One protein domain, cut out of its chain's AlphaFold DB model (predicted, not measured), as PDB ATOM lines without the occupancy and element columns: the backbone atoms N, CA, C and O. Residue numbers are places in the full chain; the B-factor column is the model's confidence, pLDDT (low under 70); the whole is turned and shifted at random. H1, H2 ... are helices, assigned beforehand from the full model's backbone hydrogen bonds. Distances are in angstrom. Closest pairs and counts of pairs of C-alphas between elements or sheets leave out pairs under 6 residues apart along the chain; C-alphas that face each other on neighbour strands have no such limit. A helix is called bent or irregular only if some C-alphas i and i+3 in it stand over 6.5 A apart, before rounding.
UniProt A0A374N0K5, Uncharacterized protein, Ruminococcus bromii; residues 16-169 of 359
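AT A GLANCE: This is residues 16 to 169 of the 359 residues of an uncharacterized protein of Ruminococcus bromii (UniProt A0A374N0K5). The longest helix, H5, and H4 folded back along it make a long helical hairpin; the two arms of the bent helix H3 cross H5, H3a well clear of H4 and H3b with its residue Ile 90 close to H4, and H1 and H2 pack on H3 in turn. H1, H2 and H3 gather beside one part of the hairpin, and its linking end, residues 122 to 128, lies well away from them. The printed part has 154 residues with five named helices, H1, H2, H3, H4 and H5 in chain order, and no named strand; the class is all helix. The whole is only just compact, close to loose, with a radius of gyration of the C-alphas of 17.9 A, and elongated, spanning 61 by 37 by 29 A.

HOW THE PARTS SIT: H5, residues 129 to 167, is one of two hubs, touching three other helices; it has a kink of 27 degrees near residue 161 and is only just irregular, with C-alphas 162 and 165 at 6.8 A. H4, residues 98 to 121, forms a helical hairpin with H5, at a shallow tilt of 19 degrees, opposite ways; their closest C-alphas, of Ser 112 and Val 147, are 5.2 A apart. The other hub is H3, residues 74 to 92, assigned as one helix by its hydrogen bonds but bent, with C-alphas 81 and 84 at 6.7 A; its arms are H3a, residues 74 to 81, and H3b, residues 84 to 92, at a steep tilt of 37 degrees, only just beyond shallow. H5 touches H3a with residues 145 to 153 alone, at a steep tilt of 63 degrees; the closest C-alphas are those of Ala 79 and Ala 152, 5.2 A apart. It touches H3b with residues 152 to 159 alone, at a steep tilt of 56 degrees, closest at the C-alphas of Gly 86 and Met 155, 4.9 A apart. H2, residues 46 to 67, forms a helical hairpin with H3a, closest at the C-alphas of Ser 60 and Cys 80, 5.8 A apart. H2 also touches H3b, with the C-alphas of Met 56 and Pro 84 closest at 5.2 A. H1, residues 16 to 36, touches H3a with residues 18 to 26 alone, the same way at a steep tilt of 49 degrees; the C-alphas of Ile 22 and Ala 77 are closest, at 5.6 A. H1 and H5 only just touch, with 3 pairs of C-alphas within 8 A, closest at Leu 36 and Gly 163, 5.8 A. H1 and H2 are near each other, as are H2 and H5, while H4 is apart from H1, H2 and H3a. Every O i to N i+4 pair is within hydrogen-bond range in H1, H2, H3a, H3b and H4, and 33 of 35 are in H5.

IN THESE COORDINATES: H5 measures 55.7 A from first to last C-alpha, from C-alpha 129 at (-22.444, 59.944, -13.838) to C-alpha 167 at (-11.541, 42.473, -65.547). H4 measures 34.0 A, H2 31.2 A and H1 30.0 A. H1 begins at C-alpha 16, at (-37.071, 54.980, -47.209). The arms H3a and H3b measure 10.6 A and 12.2 A.

THE WHOLE: The two C-alphas farthest apart, those of Arg 127 and Gly 169, are 62.7 A apart. The printed part has no cut; the link from H3 to H4 is tight, and the other three are short. The mean pLDDT of the printed part is 88.2, and it is under 70 at residues 125, 127 and 165 to 169.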
ATOM      1  N   PHE A  16     -36.686  55.407 -45.868       91.69
ATOM      2  CA  PHE A  16     -37.071  54.980 -47.209       91.69
ATOM      3  C   PHE A  16     -35.947  55.241 -48.218       91.69
ATOM      4  O   PHE A  16     -35.517  54.323 -48.906       91.69
ATOM      5  N   GLU A  17     -35.387  56.450 -48.219       92.56
ATOM      6  CA  GLU A  17     -34.225  56.835 -49.031       92.56
ATOM      7  C   GLU A  17     -33.023  55.926 -48.759       92.56
ATOM      8  O   GLU A  17     -32.317  55.521 -49.681       92.56
ATOM      9  N   PHE A  18     -32.784  55.589 -47.488       92.19
ATOM     10  CA  PHE A  18     -31.694  54.700 -47.100       92.19
ATOM     11  C   PHE A  18     -31.876  53.286 -47.668       92.19
ATOM     12  O   PHE A  18     -30.937  52.739 -48.243       92.19
ATOM     13  N   LEU A  19     -33.079  52.713 -47.546       93.31
ATOM     14  CA  LEU A  19     -33.392  51.391 -48.097       93.31
ATOM     15  C   LEU A  19     -33.336  51.383 -49.625       93.31
ATOM     16  O   LEU A  19     -32.755  50.467 -50.196       93.31
ATOM     17  N   PHE A  20     -33.864  52.419 -50.278       93.88
ATOM     18  CA  PHE A  20     -33.779  52.566 -51.728       93.88
ATOM     19  C   PHE A  20     -32.320  52.643 -52.201       93.88
ATOM     20  O   PHE A  20     -31.934  51.952 -53.141       93.88
ATOM     21  N   SER A  21     -31.475  53.412 -51.504       93.12
ATOM     22  CA  SER A  21     -30.044  53.496 -51.818       93.12
ATOM     23  C   SER A  21     -29.320  52.162 -51.646       93.12
ATOM     24  O   SER A  21     -28.454  51.844 -52.459       93.12
ATOM     25  N   ILE A  22     -29.656  51.388 -50.610       94.19
ATOM     26  CA  ILE A  22     -29.101  50.045 -50.405       94.19
ATOM     27  C   ILE A  22     -29.564  49.102 -51.515       94.19
ATOM     28  O   ILE A  22     -28.728  48.429 -52.108       94.19
ATOM     29  N   ALA A  23     -30.862  49.083 -51.827       93.75
ATOM     30  CA  ALA A  23     -31.426  48.222 -52.861       93.75
ATOM     31  C   ALA A  23     -30.777  48.485 -54.226       93.75
ATOM     32  O   ALA A  23     -30.312  47.552 -54.874       93.75
ATOM     33  N   TRP A  24     -30.651  49.756 -54.617       94.12
ATOM     34  CA  TRP A  24     -29.979  50.143 -55.857       94.12
ATOM     35  C   TRP A  24     -28.516  49.677 -55.908       94.12
ATOM     36  O   TRP A  24     -28.079  49.101 -56.903       94.12
ATOM     37  N   LYS A  25     -27.761  49.876 -54.817       94.50
ATOM     38  CA  LYS A  25     -26.365  49.418 -54.715       94.50
ATOM     39  C   LYS A  25     -26.255  47.901 -54.777       94.50
ATOM     40  O   LYS A  25     -25.354  47.405 -55.440       94.50
ATOM     41  N   TYR A  26     -27.164  47.176 -54.127       94.75
ATOM     42  CA  TYR A  26     -27.190  45.720 -54.197       94.75
ATOM     43  C   TYR A  26     -27.467  45.218 -55.605       94.75
ATOM     44  O   TYR A  26     -26.763  44.321 -56.031       94.75
ATOM     45  N   VAL A  27     -28.416  45.798 -56.344       93.06
ATOM     46  CA  VAL A  27     -28.695  45.368 -57.726       93.06
ATOM     47  C   VAL A  27     -27.457  45.527 -58.608       93.06
ATOM     48  O   VAL A  27     -27.019  44.560 -59.223       93.06
ATOM     49  N   ILE A  28     -26.856  46.722 -58.630       92.50
ATOM     50  CA  ILE A  28     -25.668  46.976 -59.456       92.50
ATOM     51  C   ILE A  28     -24.499  46.112 -58.992       92.50
ATOM     52  O   ILE A  28     -23.879  45.422 -59.795       92.50
ATOM     53  N   GLY A  29     -24.188  46.144 -57.699       91.75
ATOM     54  CA  GLY A  29     -23.034  45.426 -57.189       91.75
ATOM     55  C   GLY A  29     -23.192  43.914 -57.260       91.75
ATOM     56  O   GLY A  29     -22.191  43.248 -57.456       91.75
ATOM     57  N   PHE A  30     -24.409  43.367 -57.197       92.88
ATOM     58  CA  PHE A  30     -24.642  41.940 -57.417       92.88
ATOM     59  C   PHE A  30     -24.311  41.531 -58.853       92.88
ATOM     60  O   PHE A  30     -23.685  40.498 -59.036       92.88
ATOM     61  N   ILE A  31     -24.664  42.343 -59.857       90.25
ATOM     62  CA  ILE A  31     -24.313  42.068 -61.262       90.25
ATOM     63  C   ILE A  31     -22.789  42.026 -61.429       90.25
ATOM     64  O   ILE A  31     -22.252  41.051 -61.945       90.25
ATOM     65  N   TRP A  32     -22.088  43.052 -60.939       88.50
ATOM     66  CA  TRP A  32     -20.625  43.108 -61.015       88.50
ATOM     67  C   TRP A  32     -19.958  41.986 -60.221       88.50
ATOM     68  O   TRP A  32     -19.058  41.323 -60.726       88.50
ATOM     69  N   TYR A  33     -20.420  41.739 -58.997       90.06
ATOM     70  CA  TYR A  33     -19.876  40.695 -58.137       90.06
ATOM     71  C   TYR A  33     -20.074  39.311 -58.751       90.06
ATOM     72  O   TYR A  33     -19.131  38.530 -58.796       90.06
ATOM     73  N   LYS A  34     -21.277  39.030 -59.266       86.75
ATOM     74  CA  LYS A  34     -21.606  37.762 -59.922       86.75
ATOM     75  C   LYS A  34     -20.688  37.473 -61.109       86.75
ATOM     76  O   LYS A  34     -20.315  36.326 -61.295       86.75
ATOM     77  N   ASN A  35     -20.341  38.496 -61.884       81.25
ATOM     78  CA  ASN A  35     -19.557  38.314 -63.102       81.25
ATOM     79  C   ASN A  35     -18.042  38.282 -62.866       81.25
ATOM     80  O   ASN A  35     -17.341  37.702 -63.679       81.25
ATOM     81  N   LEU A  36     -17.535  38.927 -61.807       82.12
ATOM     82  CA  LEU A  36     -16.087  39.073 -61.597       82.12
ATOM     83  C   LEU A  36     -15.530  38.234 -60.445       82.12
ATOM     84  O   LEU A  36     -14.386  37.804 -60.495       82.12
ATOM     85  N   LEU A  37     -16.291  38.072 -59.363       87.69
ATOM     86  CA  LEU A  37     -15.751  37.594 -58.084       87.69
ATOM     87  C   LEU A  37     -16.529  36.434 -57.480       87.69
ATOM     88  O   LEU A  37     -16.039  35.811 -56.534       87.69
ATOM     89  N   PHE A  38     -17.751  36.188 -57.946       88.38
ATOM     90  CA  PHE A  38     -18.576  35.135 -57.394       88.38
ATOM     91  C   PHE A  38     -17.952  33.783 -57.691       88.38
ATOM     92  O   PHE A  38     -17.726  33.413 -58.837       88.38
ATOM     93  N   ARG A  39     -17.729  33.052 -56.608       85.00
ATOM     94  CA  ARG A  39     -17.206  31.704 -56.603       85.00
ATOM     95  C   ARG A  39     -18.085  30.863 -55.691       85.00
ATOM     96  O   ARG A  39     -18.630  31.378 -54.702       85.00
ATOM     97  N   VAL A  40     -18.265  29.605 -56.056       84.50
ATOM     98  CA  VAL A  40     -18.990  28.630 -55.244       84.50
ATOM     99  C   VAL A  40     -18.148  28.311 -54.006       84.50
ATOM    100  O   VAL A  40     -16.922  28.402 -54.035       84.50
ATOM    101  N   LEU A  41     -18.797  28.068 -52.870       82.12
ATOM    102  CA  LEU A  41     -18.073  27.642 -51.675       82.12
ATOM    103  C   LEU A  41     -17.649  26.175 -51.808       82.12
ATOM    104  O   LEU A  41     -18.451  25.387 -52.308       82.12
ATOM    105  N   PRO A  42     -16.481  25.789 -51.261       74.25
ATOM    106  CA  PRO A  42     -16.035  24.400 -51.283       74.25
ATOM    107  C   PRO A  42     -17.122  23.450 -50.772       74.25
ATOM    108  O   PRO A  42     -17.703  23.679 -49.700       74.25
ATOM    109  N   HIS A  43     -17.394  22.397 -51.544       73.38
ATOM    110  CA  HIS A  43     -18.387  21.354 -51.251       73.38
ATOM    111  C   HIS A  43     -19.832  21.858 -51.071       73.38
ATOM    112  O   HIS A  43     -20.607  21.279 -50.303       73.38
ATOM    113  N   ARG A  44     -20.206  22.962 -51.725       79.31
ATOM    114  CA  ARG A  44     -21.590  23.448 -51.765       79.31
ATOM    115  C   ARG A  44     -22.060  23.618 -53.190       79.31
ATOM    116  O   ARG A  44     -21.290  23.993 -54.059       79.31
ATOM    117  N   ASP A  45     -23.364  23.492 -53.380       83.50
ATOM    118  CA  ASP A  45     -23.971  23.831 -54.655       83.50
ATOM    119  C   ASP A  45     -23.995  25.350 -54.878       83.50
ATOM    120  O   ASP A  45     -23.909  26.181 -53.958       83.50
ATOM    121  N   VAL A  46     -24.174  25.724 -56.142       82.50
ATOM    122  CA  VAL A  46     -24.331  27.117 -56.579       82.50
ATOM    123  C   VAL A  46     -25.527  27.765 -55.900       82.50
ATOM    124  O   VAL A  46     -25.441  28.913 -55.461       82.50
ATOM    125  N   GLU A  47     -26.639  27.033 -55.809       86.25
ATOM    126  CA  GLU A  47     -27.859  27.521 -55.173       86.25
ATOM    127  C   GLU A  47     -27.611  27.821 -53.698       86.25
ATOM    128  O   GLU A  47     -27.898  28.929 -53.248       86.25
ATOM    129  N   ASP A  48     -26.996  26.894 -52.966       88.62
ATOM    130  CA  ASP A  48     -26.665  27.062 -51.550       88.62
ATOM    131  C   ASP A  48     -25.728  28.248 -51.306       88.62
ATOM    132  O   ASP A  48     -25.923  29.038 -50.374       88.62
ATOM    133  N   SER A  49     -24.724  28.398 -52.164       89.69
ATOM    134  CA  SER A  49     -23.767  29.505 -52.141       89.69
ATOM    135  C   SER A  49     -24.452  30.854 -52.404       89.69
ATOM    136  O   SER A  49     -24.226  31.840 -51.689       89.69
ATOM    137  N   LEU A  50     -25.376  30.895 -53.367       90.69
ATOM    138  CA  LEU A  50     -26.172  32.077 -53.689       90.69
ATOM    139  C   LEU A  50     -27.173  32.404 -52.571       90.69
ATOM    140  O   LEU A  50     -27.280  33.565 -52.165       90.69
ATOM    141  N   TYR A  51     -27.859  31.404 -52.015       92.88
ATOM    142  CA  TYR A  51     -28.747  31.570 -50.863       92.88
ATOM    143  C   TYR A  51     -27.990  32.103 -49.653       92.88
ATOM    144  O   TYR A  51     -28.495  32.994 -48.963       92.88
ATOM    145  N   LEU A  52     -26.776  31.616 -49.390       94.19
ATOM    146  CA  LEU A  52     -25.940  32.136 -48.315       94.19
ATOM    147  C   LEU A  52     -25.611  33.619 -48.532       94.19
ATOM    148  O   LEU A  52     -25.821  34.421 -47.617       94.19
ATOM    149  N   LEU A  53     -25.169  34.004 -49.733       94.50
ATOM    150  CA  LEU A  53     -24.866  35.400 -50.064       94.50
ATOM    151  C   LEU A  53     -26.098  36.306 -49.890       94.50
ATOM    152  O   LEU A  53     -26.011  37.361 -49.251       94.50
ATOM    153  N   LEU A  54     -27.269  35.875 -50.372       94.38
ATOM    154  CA  LEU A  54     -28.527  36.607 -50.191       94.38
ATOM    155  C   LEU A  54     -28.903  36.748 -48.707       94.38
ATOM    156  O   LEU A  54     -29.294  37.833 -48.263       94.38
ATOM    157  N   ASN A  55     -28.732  35.691 -47.909       95.25
ATOM    158  CA  ASN A  55     -28.946  35.746 -46.462       95.25
ATOM    159  C   ASN A  55     -27.985  36.737 -45.785       95.25
ATOM    160  O   ASN A  55     -28.415  37.532 -44.945       95.25
ATOM    161  N   MET A  56     -26.710  36.770 -46.182       96.56
ATOM    162  CA  MET A  56     -25.739  37.747 -45.675       96.56
ATOM    163  C   MET A  56     -26.150  39.187 -46.014       96.56
ATOM    164  O   MET A  56     -26.029  40.074 -45.162       96.56
ATOM    165  N   MET A  57     -26.693  39.435 -47.211       95.69
ATOM    166  CA  MET A  57     -27.215  40.752 -47.609       95.69
ATOM    167  C   MET A  57     -28.404  41.190 -46.740       95.69
ATOM    168  O   MET A  57     -28.464  42.347 -46.294       95.69
ATOM    169  N   LEU A  58     -29.333  40.272 -46.446       95.50
ATOM    170  CA  LEU A  58     -30.476  40.528 -45.562       95.50
ATOM    171  C   LEU A  58     -30.025  40.822 -44.127       95.50
ATOM    172  O   LEU A  58     -30.436  41.833 -43.544       95.50
ATOM    173  N   VAL A  59     -29.134  39.990 -43.579       96.44
ATOM    174  CA  VAL A  59     -28.573  40.159 -42.230       96.44
ATOM    175  C   VAL A  59     -27.823  41.485 -42.120       96.44
ATOM    176  O   VAL A  59     -28.070  42.244 -41.181       96.44
ATOM    177  N   SER A  60     -26.977  41.821 -43.100       95.94
ATOM    178  CA  SER A  60     -26.263  43.104 -43.137       95.94
ATOM    179  C   SER A  60     -27.239  44.284 -43.086       95.94
ATOM    180  O   SER A  60     -27.104  45.178 -42.245       95.94
ATOM    181  N   THR A  61     -28.294  44.243 -43.905       94.88
ATOM    182  CA  THR A  61     -29.323  45.293 -43.944       94.88
ATOM    183  C   THR A  61     -30.021  45.456 -42.596       94.88
ATOM    184  O   THR A  61     -30.143  46.579 -42.091       94.88
ATOM    185  N   ALA A  62     -30.434  44.352 -41.967       94.81
ATOM    186  CA  ALA A  62     -31.060  44.369 -40.649       94.81
ATOM    187  C   ALA A  62     -30.112  44.927 -39.569       94.81
ATOM    188  O   ALA A  62     -30.490  45.823 -38.803       94.81
ATOM    189  N   CYS A  63     -28.857  44.470 -39.547       94.06
ATOM    190  CA  CYS A  63     -27.832  44.941 -38.618       94.06
ATOM    191  C   CYS A  63     -27.588  46.448 -38.758       94.06
ATOM    192  O   CYS A  63     -27.640  47.173 -37.760       94.06
ATOM    193  N   PHE A  64     -27.380  46.953 -39.976       93.19
ATOM    194  CA  PHE A  64     -27.148  48.381 -40.210       93.19
ATOM    195  C   PHE A  64     -28.379  49.232 -39.881       93.19
ATOM    196  O   PHE A  64     -28.237  50.321 -39.320       93.19
ATOM    197  N   MET A  65     -29.588  48.728 -40.126       91.38
ATOM    198  CA  MET A  65     -30.829  49.407 -39.742       91.38
ATOM    199  C   MET A  65     -30.968  49.591 -38.225       91.38
ATOM    200  O   MET A  65     -31.421  50.650 -37.772       91.38
ATOM    201  N   ILE A  66     -30.546  48.598 -37.436       90.31
ATOM    202  CA  ILE A  66     -30.584  48.644 -35.968       90.31
ATOM    203  C   ILE A  66     -29.431  49.498 -35.421       90.31
ATOM    204  O   ILE A  66     -29.652  50.429 -34.638       90.31
ATOM    205  N   VAL A  67     -28.200  49.207 -35.847       88.69
ATOM    206  CA  VAL A  67     -26.967  49.797 -35.304       88.69
ATOM    207  C   VAL A  67     -26.786  51.250 -35.752       88.69
ATOM    208  O   VAL A  67     -26.438  52.111 -34.936       88.69
ATOM    209  N   MET A  68     -27.087  51.564 -37.016       89.00
ATOM    210  CA  MET A  68     -26.914  52.899 -37.609       89.00
ATOM    211  C   MET A  68     -28.210  53.717 -37.640       89.00
ATOM    212  O   MET A  68     -28.306  54.696 -38.380       89.00
ATOM    213  N   ARG A  69     -29.191  53.400 -36.781       85.25
ATOM    214  CA  ARG A  69     -30.508  54.071 -36.735       85.25
ATOM    215  C   ARG A  69     -30.454  55.610 -36.702       85.25
ATOM    216  O   ARG A  69     -31.411  56.241 -37.130       85.25
ATOM    217  N   ARG A  70     -29.375  56.208 -36.174       82.50
ATOM    218  CA  ARG A  70     -29.176  57.673 -36.034       82.50
ATOM    219  C   ARG A  70     -28.027  58.238 -36.882       82.50
ATOM    220  O   ARG A  70     -27.490  59.306 -36.576       82.50
ATOM    221  N   ARG A  71     -27.545  57.458 -37.851       85.19
ATOM    222  CA  ARG A  71     -26.419  57.790 -38.737       85.19
ATOM    223  C   ARG A  71     -26.661  57.267 -40.156       85.19
ATOM    224  O   ARG A  71     -25.716  56.833 -40.801       85.19
ATOM    225  N   LYS A  72     -27.909  57.298 -40.634       88.44
ATOM    226  CA  LYS A  72     -28.249  56.852 -41.992       88.44
ATOM    227  C   LYS A  72     -27.746  57.870 -43.009       88.44
ATOM    228  O   LYS A  72     -28.281  58.973 -43.115       88.44
ATOM    229  N   ASN A  73     -26.679  57.521 -43.705       91.44
ATOM    230  CA  ASN A  73     -26.062  58.342 -44.740       91.44
ATOM    231  C   ASN A  73     -25.503  57.467 -45.873       91.44
ATOM    232  O   ASN A  73     -25.426  56.241 -45.745       91.44
ATOM    233  N   GLY A  74     -25.065  58.102 -46.963       87.56
ATOM    234  CA  GLY A  74     -24.525  57.403 -48.133       87.56
ATOM    235  C   GLY A  74     -23.371  56.445 -47.810       87.56
ATOM    236  O   GLY A  74     -23.356  55.333 -48.332       87.56
ATOM    237  N   TRP A  75     -22.474  56.824 -46.891       89.38
ATOM    238  CA  TRP A  75     -21.350  55.987 -46.450       89.38
ATOM    239  C   TRP A  75     -21.805  54.734 -45.707       89.38
ATOM    240  O   TRP A  75     -21.349  53.642 -46.026       89.38
ATOM    241  N   THR A  76     -22.739  54.853 -44.760       92.44
ATOM    242  CA  THR A  76     -23.308  53.683 -44.070       92.44
ATOM    243  C   THR A  76     -24.091  52.774 -45.009       92.44
ATOM    244  O   THR A  76     -24.071  51.565 -44.810       92.44
ATOM    245  N   ALA A  77     -24.738  53.329 -46.039       92.69
ATOM    246  CA  ALA A  77     -25.403  52.537 -47.068       92.69
ATOM    247  C   ALA A  77     -24.380  51.770 -47.918       92.69
ATOM    248  O   ALA A  77     -24.586  50.598 -48.207       92.69
ATOM    249  N   THR A  78     -23.257  52.402 -48.278       92.94
ATOM    250  CA  THR A  78     -22.155  51.726 -48.980       92.94
ATOM    251  C   THR A  78     -21.512  50.654 -48.106       92.94
ATOM    252  O   THR A  78     -21.334  49.541 -48.574       92.94
ATOM    253  N   ALA A  79     -21.235  50.932 -46.830       94.38
ATOM    254  CA  ALA A  79     -20.702  49.925 -45.917       94.38
ATOM    255  C   ALA A  79     -21.652  48.722 -45.801       94.38
ATOM    256  O   ALA A  79     -21.219  47.598 -46.013       94.38
ATOM    257  N   CYS A  80     -22.948  48.957 -45.562       94.31
ATOM    258  CA  CYS A  80     -23.973  47.909 -45.521       94.31
ATOM    259  C   CYS A  80     -23.949  47.010 -46.764       94.31
ATOM    260  O   CYS A  80     -24.072  45.796 -46.637       94.31
ATOM    261  N   PHE A  81     -23.779  47.619 -47.938       92.19
ATOM    262  CA  PHE A  81     -23.659  46.927 -49.213       92.19
ATOM    263  C   PHE A  81     -22.358  46.114 -49.326       92.19
ATOM    264  O   PHE A  81     -22.407  44.965 -49.744       92.19
ATOM    265  N   VAL A  82     -21.212  46.672 -48.923       95.88
ATOM    266  CA  VAL A  82     -19.899  46.019 -49.066       95.88
ATOM    267  C   VAL A  82     -19.731  44.826 -48.124       95.88
ATOM    268  O   VAL A  82     -19.139  43.832 -48.523       95.88
ATOM    269  N   PHE A  83     -20.239  44.900 -46.890       95.25
ATOM    270  CA  PHE A  83     -20.048  43.847 -45.881       95.25
ATOM    271  C   PHE A  83     -20.390  42.421 -46.352       95.25
ATOM    272  O   PHE A  83     -19.541  41.552 -46.177       95.25
ATOM    273  N   PRO A  84     -21.580  42.136 -46.917       96.56
ATOM    274  CA  PRO A  84     -21.916  40.782 -47.351       96.56
ATOM    275  C   PRO A  84     -20.996  40.282 -48.466       96.56
ATOM    276  O   PRO A  84     -20.482  39.178 -48.341       96.56
ATOM    277  N   PHE A  85     -20.728  41.096 -49.494       95.94
ATOM    278  CA  PHE A  85     -19.828  40.709 -50.584       95.94
ATOM    279  C   PHE A  85     -18.404  40.494 -50.085       95.94
ATOM    280  O   PHE A  85     -17.842  39.437 -50.315       95.94
ATOM    281  N   GLY A  86     -17.859  41.436 -49.315       95.31
ATOM    282  CA  GLY A  86     -16.501  41.333 -48.791       95.31
ATOM    283  C   GLY A  86     -16.305  40.147 -47.850       95.31
ATOM    284  O   GLY A  86     -15.285  39.470 -47.926       95.31
ATOM    285  N   LEU A  87     -17.277  39.860 -46.977       95.19
ATOM    286  CA  LEU A  87     -17.228  38.670 -46.124       95.19
ATOM    287  C   LEU A  87     -17.313  37.385 -46.948       95.19
ATOM    288  O   LEU A  87     -16.573  36.449 -46.666       95.19
ATOM    289  N   TYR A  88     -18.179  37.352 -47.957       94.94
ATOM    290  CA  TYR A  88     -18.298  36.202 -48.841       94.94
ATOM    291  C   TYR A  88     -17.002  35.984 -49.640       94.94
ATOM    292  O   TYR A  88     -16.496  34.870 -49.650       94.94
ATOM    293  N   THR A  89     -16.382  37.041 -50.182       93.06
ATOM    294  CA  THR A  89     -15.061  36.975 -50.838       93.06
ATOM    295  C   THR A  89     -13.991  36.426 -49.897       93.06
ATOM    296  O   THR A  89     -13.202  35.572 -50.279       93.06
ATOM    297  N   ILE A  90     -13.963  36.873 -48.638       92.88
ATOM    298  CA  ILE A  90     -13.006  36.345 -47.655       92.88
ATOM    299  C   ILE A  90     -13.202  34.838 -47.455       92.88
ATOM    300  O   ILE A  90     -12.217  34.131 -47.270       92.88
ATOM    301  N   MET A  91     -14.445  34.350 -47.481       91.31
ATOM    302  CA  MET A  91     -14.737  32.923 -47.346       91.31
ATOM    303  C   MET A  91     -14.331  32.132 -48.593       91.31
ATOM    304  O   MET A  91     -13.711  31.086 -48.450       91.31
ATOM    305  N   THR A  92     -14.645  32.623 -49.794       89.44
ATOM    306  CA  THR A  92     -14.411  31.885 -51.048       89.44
ATOM    307  C   THR A  92     -12.975  31.939 -51.559       89.44
ATOM    308  O   THR A  92     -12.582  31.080 -52.335       89.44
ATOM    309  N   TYR A  93     -12.186  32.932 -51.144       88.56
ATOM    310  CA  TYR A  93     -10.774  33.073 -51.536       88.56
ATOM    311  C   TYR A  93      -9.810  32.803 -50.374       88.56
ATOM    312  O   TYR A  93      -8.629  33.151 -50.447       88.56
ATOM    313  N   ALA A  94     -10.304  32.211 -49.281       84.81
ATOM    314  CA  ALA A  94      -9.518  31.942 -48.080       84.81
ATOM    315  C   ALA A  94      -8.293  31.053 -48.350       84.81
ATOM    316  O   ALA A  94      -7.272  31.222 -47.686       84.81
ATOM    317  N   THR A  95      -8.415  30.127 -49.302       77.69
ATOM    318  CA  THR A  95      -7.374  29.213 -49.794       77.69
ATOM    319  C   THR A  95      -6.486  29.911 -50.820       77.69
ATOM    320  O   THR A  95      -5.271  29.978 -50.660       77.69
ATOM    321  N   THR A  96      -7.124  30.540 -51.798       79.75
ATOM    322  CA  THR A  96      -6.532  31.129 -52.998       79.75
ATOM    323  C   THR A  96      -5.614  32.323 -52.728       79.75
ATOM    324  O   THR A  96      -4.465  32.359 -53.155       79.75
ATOM    325  N   THR A  97      -6.098  33.331 -51.993       82.19
ATOM    326  CA  THR A  97      -5.367  34.590 -51.735       82.19
ATOM    327  C   THR A  97      -5.239  34.865 -50.237       82.19
ATOM    328  O   THR A  97      -5.313  36.006 -49.760       82.19
ATOM    329  N   ALA A  98      -4.991  33.799 -49.466       84.50
ATOM    330  CA  ALA A  98      -4.919  33.815 -48.004       84.50
ATOM    331  C   ALA A  98      -4.009  34.926 -47.451       84.50
ATOM    332  O   ALA A  98      -4.322  35.567 -46.444       84.50
ATOM    333  N   TRP A  99      -2.868  35.155 -48.102       86.50
ATOM    334  CA  TRP A  99      -1.892  36.173 -47.712       86.50
ATOM    335  C   TRP A  99      -2.448  37.599 -47.824       86.50
ATOM    336  O   TRP A  99      -2.404  38.357 -46.850       86.50
ATOM    337  N   LEU A 100      -3.025  37.947 -48.978       88.06
ATOM    338  CA  LEU A 100      -3.620  39.261 -49.241       88.06
ATOM    339  C   LEU A 100      -4.776  39.535 -48.265       88.06
ATOM    340  O   LEU A 100      -4.816  40.593 -47.626       88.06
ATOM    341  N   ILE A 101      -5.651  38.543 -48.059       91.19
ATOM    342  CA  ILE A 101      -6.742  38.603 -47.075       91.19
ATOM    343  C   ILE A 101      -6.197  38.888 -45.671       91.19
ATOM    344  O   ILE A 101      -6.681  39.804 -44.994       91.19
ATOM    345  N   LYS A 102      -5.169  38.150 -45.227       92.38
ATOM    346  CA  LYS A 102      -4.554  38.333 -43.901       92.38
ATOM    347  C   LYS A 102      -4.010  39.751 -43.729       92.38
ATOM    348  O   LYS A 102      -4.319  40.385 -42.719       92.38
ATOM    349  N   ILE A 103      -3.259  40.278 -44.700       93.19
ATOM    350  CA  ILE A 103      -2.703  41.641 -44.630       93.19
ATOM    351  C   ILE A 103      -3.817  42.683 -44.501       93.19
ATOM    352  O   ILE A 103      -3.798  43.506 -43.578       93.19
ATOM    353  N   VAL A 104      -4.806  42.654 -45.396       94.56
ATOM    354  CA  VAL A 104      -5.877  43.664 -45.435       94.56
ATOM    355  C   VAL A 104      -6.734  43.617 -44.165       94.56
ATOM    356  O   VAL A 104      -7.097  44.660 -43.610       94.56
ATOM    357  N   MET A 105      -7.016  42.424 -43.642       93.56
ATOM    358  CA  MET A 105      -7.815  42.272 -42.425       93.56
ATOM    359  C   MET A 105      -7.047  42.685 -41.169       93.56
ATOM    360  O   MET A 105      -7.585  43.431 -40.347       93.56
ATOM    361  N   ILE A 106      -5.782  42.274 -41.026       94.75
ATOM    362  CA  ILE A 106      -4.945  42.654 -39.878       94.75
ATOM    363  C   ILE A 106      -4.767  44.174 -39.833       94.75
ATOM    364  O   ILE A 106      -4.974  44.792 -38.785       94.75
ATOM    365  N   THR A 107      -4.453  44.799 -40.969       95.12
ATOM    366  CA  THR A 107      -4.298  46.259 -41.054       95.12
ATOM    367  C   THR A 107      -5.600  46.987 -40.707       95.12
ATOM    368  O   THR A 107      -5.590  47.893 -39.867       95.12
ATOM    369  N   SER A 108      -6.740  46.547 -41.249       94.88
ATOM    370  CA  SER A 108      -8.062  47.121 -40.947       94.88
ATOM    371  C   SER A 108      -8.428  47.020 -39.461       94.88
ATOM    372  O   SER A 108      -8.960  47.975 -38.879       94.88
ATOM    373  N   VAL A 109      -8.101  45.893 -38.816       95.31
ATOM    374  CA  VAL A 109      -8.315  45.678 -37.378       95.31
ATOM    375  C   VAL A 109      -7.408  46.581 -36.541       95.31
ATOM    376  O   VAL A 109      -7.900  47.245 -35.625       95.31
ATOM    377  N   ILE A 110      -6.116  46.679 -36.865       96.44
ATOM    378  CA  ILE A 110      -5.162  47.536 -36.139       96.44
ATOM    379  C   ILE A 110      -5.596  49.004 -36.202       96.44
ATOM    380  O   ILE A 110      -5.676  49.668 -35.163       96.44
ATOM    381  N   VAL A 111      -5.946  49.509 -37.389       95.56
ATOM    382  CA  VAL A 111      -6.409  50.897 -37.568       95.56
ATOM    383  C   VAL A 111      -7.711  51.142 -36.795       95.56
ATOM    384  O   VAL A 111      -7.852  52.156 -36.102       95.56
ATOM    385  N   SER A 112      -8.642  50.186 -36.836       95.12
ATOM    386  CA  SER A 112      -9.906  50.231 -36.088       95.12
ATOM    387  C   SER A 112      -9.701  50.286 -34.570       95.12
ATOM    388  O   SER A 112     -10.362  51.073 -33.873       95.12
ATOM    389  N   LEU A 113      -8.768  49.486 -34.045       94.38
ATOM    390  CA  LEU A 113      -8.407  49.455 -32.627       94.38
ATOM    391  C   LEU A 113      -7.704  50.744 -32.198       94.38
ATOM    392  O   LEU A 113      -8.096  51.339 -31.190       94.38
ATOM    393  N   ALA A 114      -6.729  51.220 -32.976       93.75
ATOM    394  CA  ALA A 114      -6.006  52.461 -32.703       93.75
ATOM    395  C   ALA A 114      -6.964  53.662 -32.630       93.75
ATOM    396  O   ALA A 114      -6.950  54.426 -31.656       93.75
ATOM    397  N   TYR A 115      -7.870  53.785 -33.604       93.06
ATOM    398  CA  TYR A 115      -8.869  54.852 -33.630       93.06
ATOM    399  C   TYR A 115      -9.845  54.767 -32.445       93.06
ATOM    400  O   TYR A 115     -10.128  55.772 -31.779       93.06
ATOM    401  N   SER A 116     -10.331  53.562 -32.136       91.69
ATOM    402  CA  SER A 116     -11.238  53.333 -31.006       91.69
ATOM    403  C   SER A 116     -10.570  53.651 -29.667       91.69
ATOM    404  O   SER A 116     -11.169  54.332 -28.828       91.69
ATOM    405  N   CYS A 117      -9.314  53.238 -29.484       90.50
ATOM    406  CA  CYS A 117      -8.518  53.540 -28.300       90.50
ATOM    407  C   CYS A 117      -8.323  55.053 -28.144       90.50
ATOM    408  O   CYS A 117      -8.629  55.608 -27.084       90.50
ATOM    409  N   MET A 118      -7.934  55.759 -29.210       91.06
ATOM    410  CA  MET A 118      -7.767  57.216 -29.190       91.06
ATOM    411  C   MET A 118      -9.066  57.946 -28.798       91.06
ATOM    412  O   MET A 118      -9.040  58.909 -28.027       91.06
ATOM    413  N   LEU A 119     -10.227  57.507 -29.295       87.00
ATOM    414  CA  LEU A 119     -11.514  58.121 -28.946       87.00
ATOM    415  C   LEU A 119     -11.944  57.845 -27.500       87.00
ATOM    416  O   LEU A 119     -12.510  58.731 -26.844       87.00
ATOM    417  N   LEU A 120     -11.714  56.628 -27.007       87.00
ATOM    418  CA  LEU A 120     -12.149  56.212 -25.674       87.00
ATOM    419  C   LEU A 120     -11.238  56.762 -24.569       87.00
ATOM    420  O   LEU A 120     -11.759  57.215 -23.546       87.00
ATOM    421  N   THR A 121      -9.925  56.832 -24.799       84.56
ATOM    422  CA  THR A 121      -8.920  57.315 -23.828       84.56
ATOM    423  C   THR A 121      -8.932  58.832 -23.610       84.56
ATOM    424  O   THR A 121      -8.469  59.311 -22.573       84.56
ATOM    425  N   ARG A 122      -9.522  59.624 -24.521       82.38
ATOM    426  CA  ARG A 122      -9.646  61.087 -24.355       82.38
ATOM    427  C   ARG A 122     -10.313  61.450 -23.023       82.38
ATOM    428  O   ARG A 122     -11.474  61.092 -22.792       82.38
ATOM    429  N   LYS A 123      -9.625  62.240 -22.184       77.62
ATOM    430  CA  LYS A 123     -10.096  62.650 -20.845       77.62
ATOM    431  C   LYS A 123     -11.544  63.164 -20.870       77.62
ATOM    432  O   LYS A 123     -11.921  63.989 -21.703       77.62
ATOM    433  N   ILE A 124     -12.362  62.680 -19.933       76.75
ATOM    434  CA  ILE A 124     -13.754  63.112 -19.750       76.75
ATOM    435  C   ILE A 124     -13.788  64.119 -18.598       76.75
ATOM    436  O   ILE A 124     -13.594  63.744 -17.448       76.75
ATOM    437  N   LYS A 125     -14.053  65.397 -18.894       69.12
ATOM    438  CA  LYS A 125     -14.050  66.486 -17.891       69.12
ATOM    439  C   LYS A 125     -15.289  66.522 -16.970       69.12
ATOM    440  O   LYS A 125     -15.332  67.315 -16.038       69.12
ATOM    441  N   TYR A 126     -16.308  65.692 -17.207       70.56
ATOM    442  CA  TYR A 126     -17.593  65.765 -16.495       70.56
ATOM    443  C   TYR A 126     -17.647  64.854 -15.254       70.56
ATOM    444  O   TYR A 126     -17.484  63.641 -15.372       70.56
ATOM    445  N   ARG A 127     -17.970  65.425 -14.078       60.69
ATOM    446  CA  ARG A 127     -18.141  64.692 -12.798       60.69
ATOM    447  C   ARG A 127     -19.460  63.909 -12.680       60.69
ATOM    448  O   ARG A 127     -19.520  62.922 -11.954       60.69
ATOM    449  N   ARG A 128     -20.531  64.327 -13.369       75.62
ATOM    450  CA  ARG A 128     -21.878  63.734 -13.228       75.62
ATOM    451  C   ARG A 128     -21.979  62.396 -13.975       75.62
ATOM    452  O   ARG A 128     -21.740  62.357 -15.186       75.62
ATOM    453  N   LYS A 129     -22.376  61.316 -13.282       74.94
ATOM    454  CA  LYS A 129     -22.444  59.944 -13.838       74.94
ATOM    455  C   LYS A 129     -23.313  59.847 -15.105       74.94
ATOM    456  O   LYS A 129     -22.885  59.219 -16.072       74.94
ATOM    457  N   ASP A 130     -24.462  60.521 -15.158       74.88
ATOM    458  CA  ASP A 130     -25.385  60.443 -16.310       74.88
ATOM    459  C   ASP A 130     -24.833  61.112 -17.572       74.88
ATOM    460  O   ASP A 130     -24.959  60.591 -18.683       74.88
ATOM    461  N   VAL A 131     -24.150  62.247 -17.402       76.69
ATOM    462  CA  VAL A 131     -23.488  62.961 -18.503       76.69
ATOM    463  C   VAL A 131     -22.317  62.127 -19.024       76.69
ATOM    464  O   VAL A 131     -22.157  61.980 -20.235       76.69
ATOM    465  N   ARG A 132     -21.552  61.494 -18.124       78.56
ATOM    466  CA  ARG A 132     -20.463  60.575 -18.484       78.56
ATOM    467  C   ARG A 132     -20.968  59.366 -19.281       78.56
ATOM    468  O   ARG A 132     -20.385  59.060 -20.319       78.56
ATOM    469  N   LYS A 133     -22.075  58.734 -18.863       80.31
ATOM    470  CA  LYS A 133     -22.717  57.633 -19.612       80.31
ATOM    471  C   LYS A 133     -23.159  58.069 -21.016       80.31
ATOM    472  O   LYS A 133     -22.908  57.354 -21.984       80.31
ATOM    473  N   ARG A 134     -23.760  59.257 -21.161       80.75
ATOM    474  CA  ARG A 134     -24.202  59.789 -22.468       80.75
ATOM    475  C   ARG A 134     -23.031  60.085 -23.413       80.75
ATOM    476  O   ARG A 134     -23.095  59.749 -24.598       80.75
ATOM    477  N   VAL A 135     -21.951  60.673 -22.891       82.50
ATOM    478  CA  VAL A 135     -20.715  60.920 -23.655       82.50
ATOM    479  C   VAL A 135     -20.096  59.601 -24.111       82.50
ATOM    480  O   VAL A 135     -19.749  59.475 -25.283       82.50
ATOM    481  N   LEU A 136     -20.023  58.599 -23.228       84.12
ATOM    482  CA  LEU A 136     -19.507  57.276 -23.576       84.12
ATOM    483  C   LEU A 136     -20.357  56.601 -24.661       84.12
ATOM    484  O   LEU A 136     -19.800  56.151 -25.654       84.12
ATOM    485  N   LYS A 137     -21.694  56.623 -24.550       85.00
ATOM    486  CA  LYS A 137     -22.602  56.084 -25.582       85.00
ATOM    487  C   LYS A 137     -22.390  56.745 -26.949       85.00
ATOM    488  O   LYS A 137     -22.379  56.070 -27.974       85.00
ATOM    489  N   THR A 138     -22.168  58.059 -26.962       83.88
ATOM    490  CA  THR A 138     -21.879  58.803 -28.197       83.88
ATOM    491  C   THR A 138     -20.518  58.414 -28.782       83.88
ATOM    492  O   THR A 138     -20.397  58.281 -29.997       83.88
ATOM    493  N   ARG A 139     -19.496  58.212 -27.937       87.38
ATOM    494  CA  ARG A 139     -18.171  57.741 -28.371       87.38
ATOM    495  C   ARG A 139     -18.238  56.325 -28.930       87.38
ATOM    496  O   ARG A 139     -17.757  56.125 -30.032       87.38
ATOM    497  N   ILE A 140     -18.911  55.403 -28.242       87.25
ATOM    498  CA  ILE A 140     -19.124  54.027 -28.716       87.25
ATOM    499  C   ILE A 140     -19.831  54.034 -30.075       87.25
ATOM    500  O   ILE A 140     -19.355  53.403 -31.006       87.25
ATOM    501  N   SER A 141     -20.906  54.814 -30.233       87.12
ATOM    502  CA  SER A 141     -21.596  54.941 -31.526       87.12
ATOM    503  C   SER A 141     -20.685  55.480 -32.640       87.12
ATOM    504  O   SER A 141     -20.791  55.036 -33.781       87.12
ATOM    505  N   ARG A 142     -19.767  56.408 -32.331       87.44
ATOM    506  CA  ARG A 142     -18.755  56.888 -33.289       87.44
ATOM    507  C   ARG A 142     -17.696  55.835 -33.599       87.44
ATOM    508  O   ARG A 142     -17.285  55.759 -34.753       87.44
ATOM    509  N   CYS A 143     -17.266  55.053 -32.608       90.75
ATOM    510  CA  CYS A 143     -16.347  53.938 -32.819       90.75
ATOM    511  C   CYS A 143     -16.988  52.911 -33.749       90.75
ATOM    512  O   CYS A 143     -16.420  52.654 -34.796       90.75
ATOM    513  N   ILE A 144     -18.204  52.437 -33.448       90.31
ATOM    514  CA  ILE A 144     -18.927  51.472 -34.290       90.31
ATOM    515  C   ILE A 144     -19.038  51.985 -35.730       90.31
ATOM    516  O   ILE A 144     -18.640  51.291 -36.653       90.31
ATOM    517  N   TYR A 145     -19.477  53.235 -35.919       91.19
ATOM    518  CA  TYR A 145     -19.523  53.863 -37.244       91.19
ATOM    519  C   TYR A 145     -18.171  53.831 -37.970       91.19
ATOM    520  O   TYR A 145     -18.106  53.464 -39.138       91.19
ATOM    521  N   SER A 146     -17.097  54.226 -37.286       90.62
ATOM    522  CA  SER A 146     -15.783  54.369 -37.920       90.62
ATOM    523  C   SER A 146     -15.158  53.007 -38.219       90.62
ATOM    524  O   SER A 146     -14.630  52.826 -39.306       90.62
ATOM    525  N   VAL A 147     -15.295  52.039 -37.306       93.62
ATOM    526  CA  VAL A 147     -14.868  50.647 -37.511       93.62
ATOM    527  C   VAL A 147     -15.602  50.041 -38.704       93.62
ATOM    528  O   VAL A 147     -14.955  49.496 -39.587       93.62
ATOM    529  N   SER A 148     -16.927  50.207 -38.801       92.94
ATOM    530  CA  SER A 148     -17.684  49.735 -39.968       92.94
ATOM    531  C   SER A 148     -17.187  50.353 -41.277       92.94
ATOM    532  O   SER A 148     -17.114  49.652 -42.277       92.94
ATOM    533  N   CYS A 149     -16.822  51.639 -41.288       92.62
ATOM    534  CA  CYS A 149     -16.294  52.288 -42.492       92.62
ATOM    535  C   CYS A 149     -14.884  51.796 -42.851       92.62
ATOM    536  O   CYS A 149     -14.622  51.559 -44.023       92.62
ATOM    537  N   ILE A 150     -13.993  51.634 -41.865       95.06
ATOM    538  CA  ILE A 150     -12.624  51.134 -42.075       95.06
ATOM    539  C   ILE A 150     -12.666  49.702 -42.613       95.06
ATOM    540  O   ILE A 150     -12.036  49.414 -43.623       95.06
ATOM    541  N   MET A 151     -13.459  48.831 -41.985       95.38
ATOM    542  CA  MET A 151     -13.623  47.442 -42.423       95.38
ATOM    543  C   MET A 151     -14.222  47.359 -43.828       95.38
ATOM    544  O   MET A 151     -13.714  46.615 -44.659       95.38
ATOM    545  N   ALA A 152     -15.258  48.155 -44.122       95.44
ATOM    546  CA  ALA A 152     -15.838  48.202 -45.460       95.44
ATOM    547  C   ALA A 152     -14.837  48.715 -46.506       95.44
ATOM    548  O   ALA A 152     -14.799  48.189 -47.609       95.44
ATOM    549  N   ALA A 153     -14.005  49.706 -46.175       95.75
ATOM    550  CA  ALA A 153     -12.960  50.175 -47.081       95.75
ATOM    551  C   ALA A 153     -11.913  49.083 -47.352       95.75
ATOM    552  O   ALA A 153     -11.569  48.867 -48.509       95.75
ATOM    553  N   GLY A 154     -11.476  48.355 -46.317       95.25
ATOM    554  CA  GLY A 154     -10.562  47.218 -46.463       95.25
ATOM    555  C   GLY A 154     -11.149  46.104 -47.336       95.25
ATOM    556  O   GLY A 154     -10.527  45.679 -48.305       95.25
ATOM    557  N   MET A 155     -12.389  45.692 -47.064       95.81
ATOM    558  CA  MET A 155     -13.107  44.705 -47.880       95.81
ATOM    559  C   MET A 155     -13.286  45.162 -49.330       95.81
ATOM    560  O   MET A 155     -13.110  44.370 -50.248       95.81
ATOM    561  N   LEU A 156     -13.596  46.440 -49.556       94.69
ATOM    562  CA  LEU A 156     -13.711  46.985 -50.906       94.69
ATOM    563  C   LEU A 156     -12.368  46.963 -51.639       94.69
ATOM    564  O   LEU A 156     -12.334  46.559 -52.796       94.69
ATOM    565  N   SER A 157     -11.273  47.342 -50.972       93.88
ATOM    566  CA  SER A 157      -9.939  47.250 -51.576       93.88
ATOM    567  C   SER A 157      -9.558  45.812 -51.910       93.88
ATOM    568  O   SER A 157      -9.037  45.580 -52.989       93.88
ATOM    569  N   LEU A 158      -9.894  44.851 -51.041       92.50
ATOM    570  CA  LEU A 158      -9.665  43.427 -51.280       92.50
ATOM    571  C   LEU A 158     -10.384  42.951 -52.550       92.50
ATOM    572  O   LEU A 158      -9.759  42.371 -53.427       92.50
ATOM    573  N   MET A 159     -11.687  43.231 -52.655       92.62
ATOM    574  CA  MET A 159     -12.490  42.840 -53.817       92.62
ATOM    575  C   MET A 159     -11.960  43.470 -55.108       92.62
ATOM    576  O   MET A 159     -11.890  42.794 -56.126       92.62
ATOM    577  N   VAL A 160     -11.568  44.747 -55.070       90.38
ATOM    578  CA  VAL A 160     -10.982  45.424 -56.237       90.38
ATOM    579  C   VAL A 160      -9.636  44.810 -56.614       90.38
ATOM    580  O   VAL A 160      -9.388  44.636 -57.798       90.38
ATOM    581  N   SER A 161      -8.787  44.467 -55.642       87.75
ATOM    582  CA  SER A 161      -7.497  43.825 -55.909       87.75
ATOM    583  C   SER A 161      -7.651  42.447 -56.548       87.75
ATOM    584  O   SER A 161      -6.947  42.167 -57.502       87.75
ATOM    585  N   ILE A 162      -8.574  41.615 -56.057       85.81
ATOM    586  CA  ILE A 162      -8.803  40.272 -56.617       85.81
ATOM    587  C   ILE A 162      -9.469  40.366 -57.996       85.81
ATOM    588  O   ILE A 162      -9.091  39.666 -58.922       85.81
ATOM    589  N   GLY A 163     -10.456  41.250 -58.152       81.38
ATOM    590  CA  GLY A 163     -11.215  41.377 -59.398       81.38
ATOM    591  C   GLY A 163     -10.498  42.165 -60.494       81.38
ATOM    592  O   GLY A 163     -11.066  42.326 -61.573       81.38
ATOM    593  N   TRP A 164      -9.304  42.704 -60.218       80.25
ATOM    594  CA  TRP A 164      -8.534  43.485 -61.184       80.25
ATOM    595  C   TRP A 164      -8.131  42.625 -62.381       80.25
ATOM    596  O   TRP A 164      -8.370  43.030 -63.516       80.25
ATOM    597  N   ASP A 165      -7.610  41.426 -62.126       69.00
ATOM    598  CA  ASP A 165      -7.082  40.551 -63.176       69.00
ATOM    599  C   ASP A 165      -8.219  39.985 -64.041       69.00
ATOM    600  O   ASP A 165      -8.200  40.148 -65.263       69.00
ATOM    601  N   GLY A 166      -9.302  39.501 -63.418       61.00
ATOM    602  CA  GLY A 166     -10.489  39.025 -64.140       61.00
ATOM    603  C   GLY A 166     -11.166  40.091 -65.020       61.00
ATOM    604  O   GLY A 166     -11.782  39.762 -66.031       61.00
ATOM    605  N   TYR A 167     -11.022  41.386 -64.703       60.25
ATOM    606  CA  TYR A 167     -11.541  42.473 -65.547       60.25
ATOM    607  C   TYR A 167     -10.749  42.656 -66.854       60.25
ATOM    608  O   TYR A 167     -11.328  43.068 -67.862       60.25
ATOM    609  N   PHE A 168      -9.448  42.351 -66.865       58.62
ATOM    610  CA  PHE A 168      -8.597  42.463 -68.058       58.62
ATOM    611  C   PHE A 168      -8.523  41.169 -68.878       58.62
ATOM    612  O   PHE A 168      -7.808  41.116 -69.878       58.62
ATOM    613  N   GLY A 169      -9.291  40.142 -68.500       55.38
ATOM    614  CA  GLY A 169      -9.323  38.863 -69.206       55.38
ATOM    615  C   GLY A 169      -8.057  38.028 -69.017       55.38
ATOM    616  O   GLY A 169      -7.899  37.017 -69.696       55.38
TER     617      GLY A 169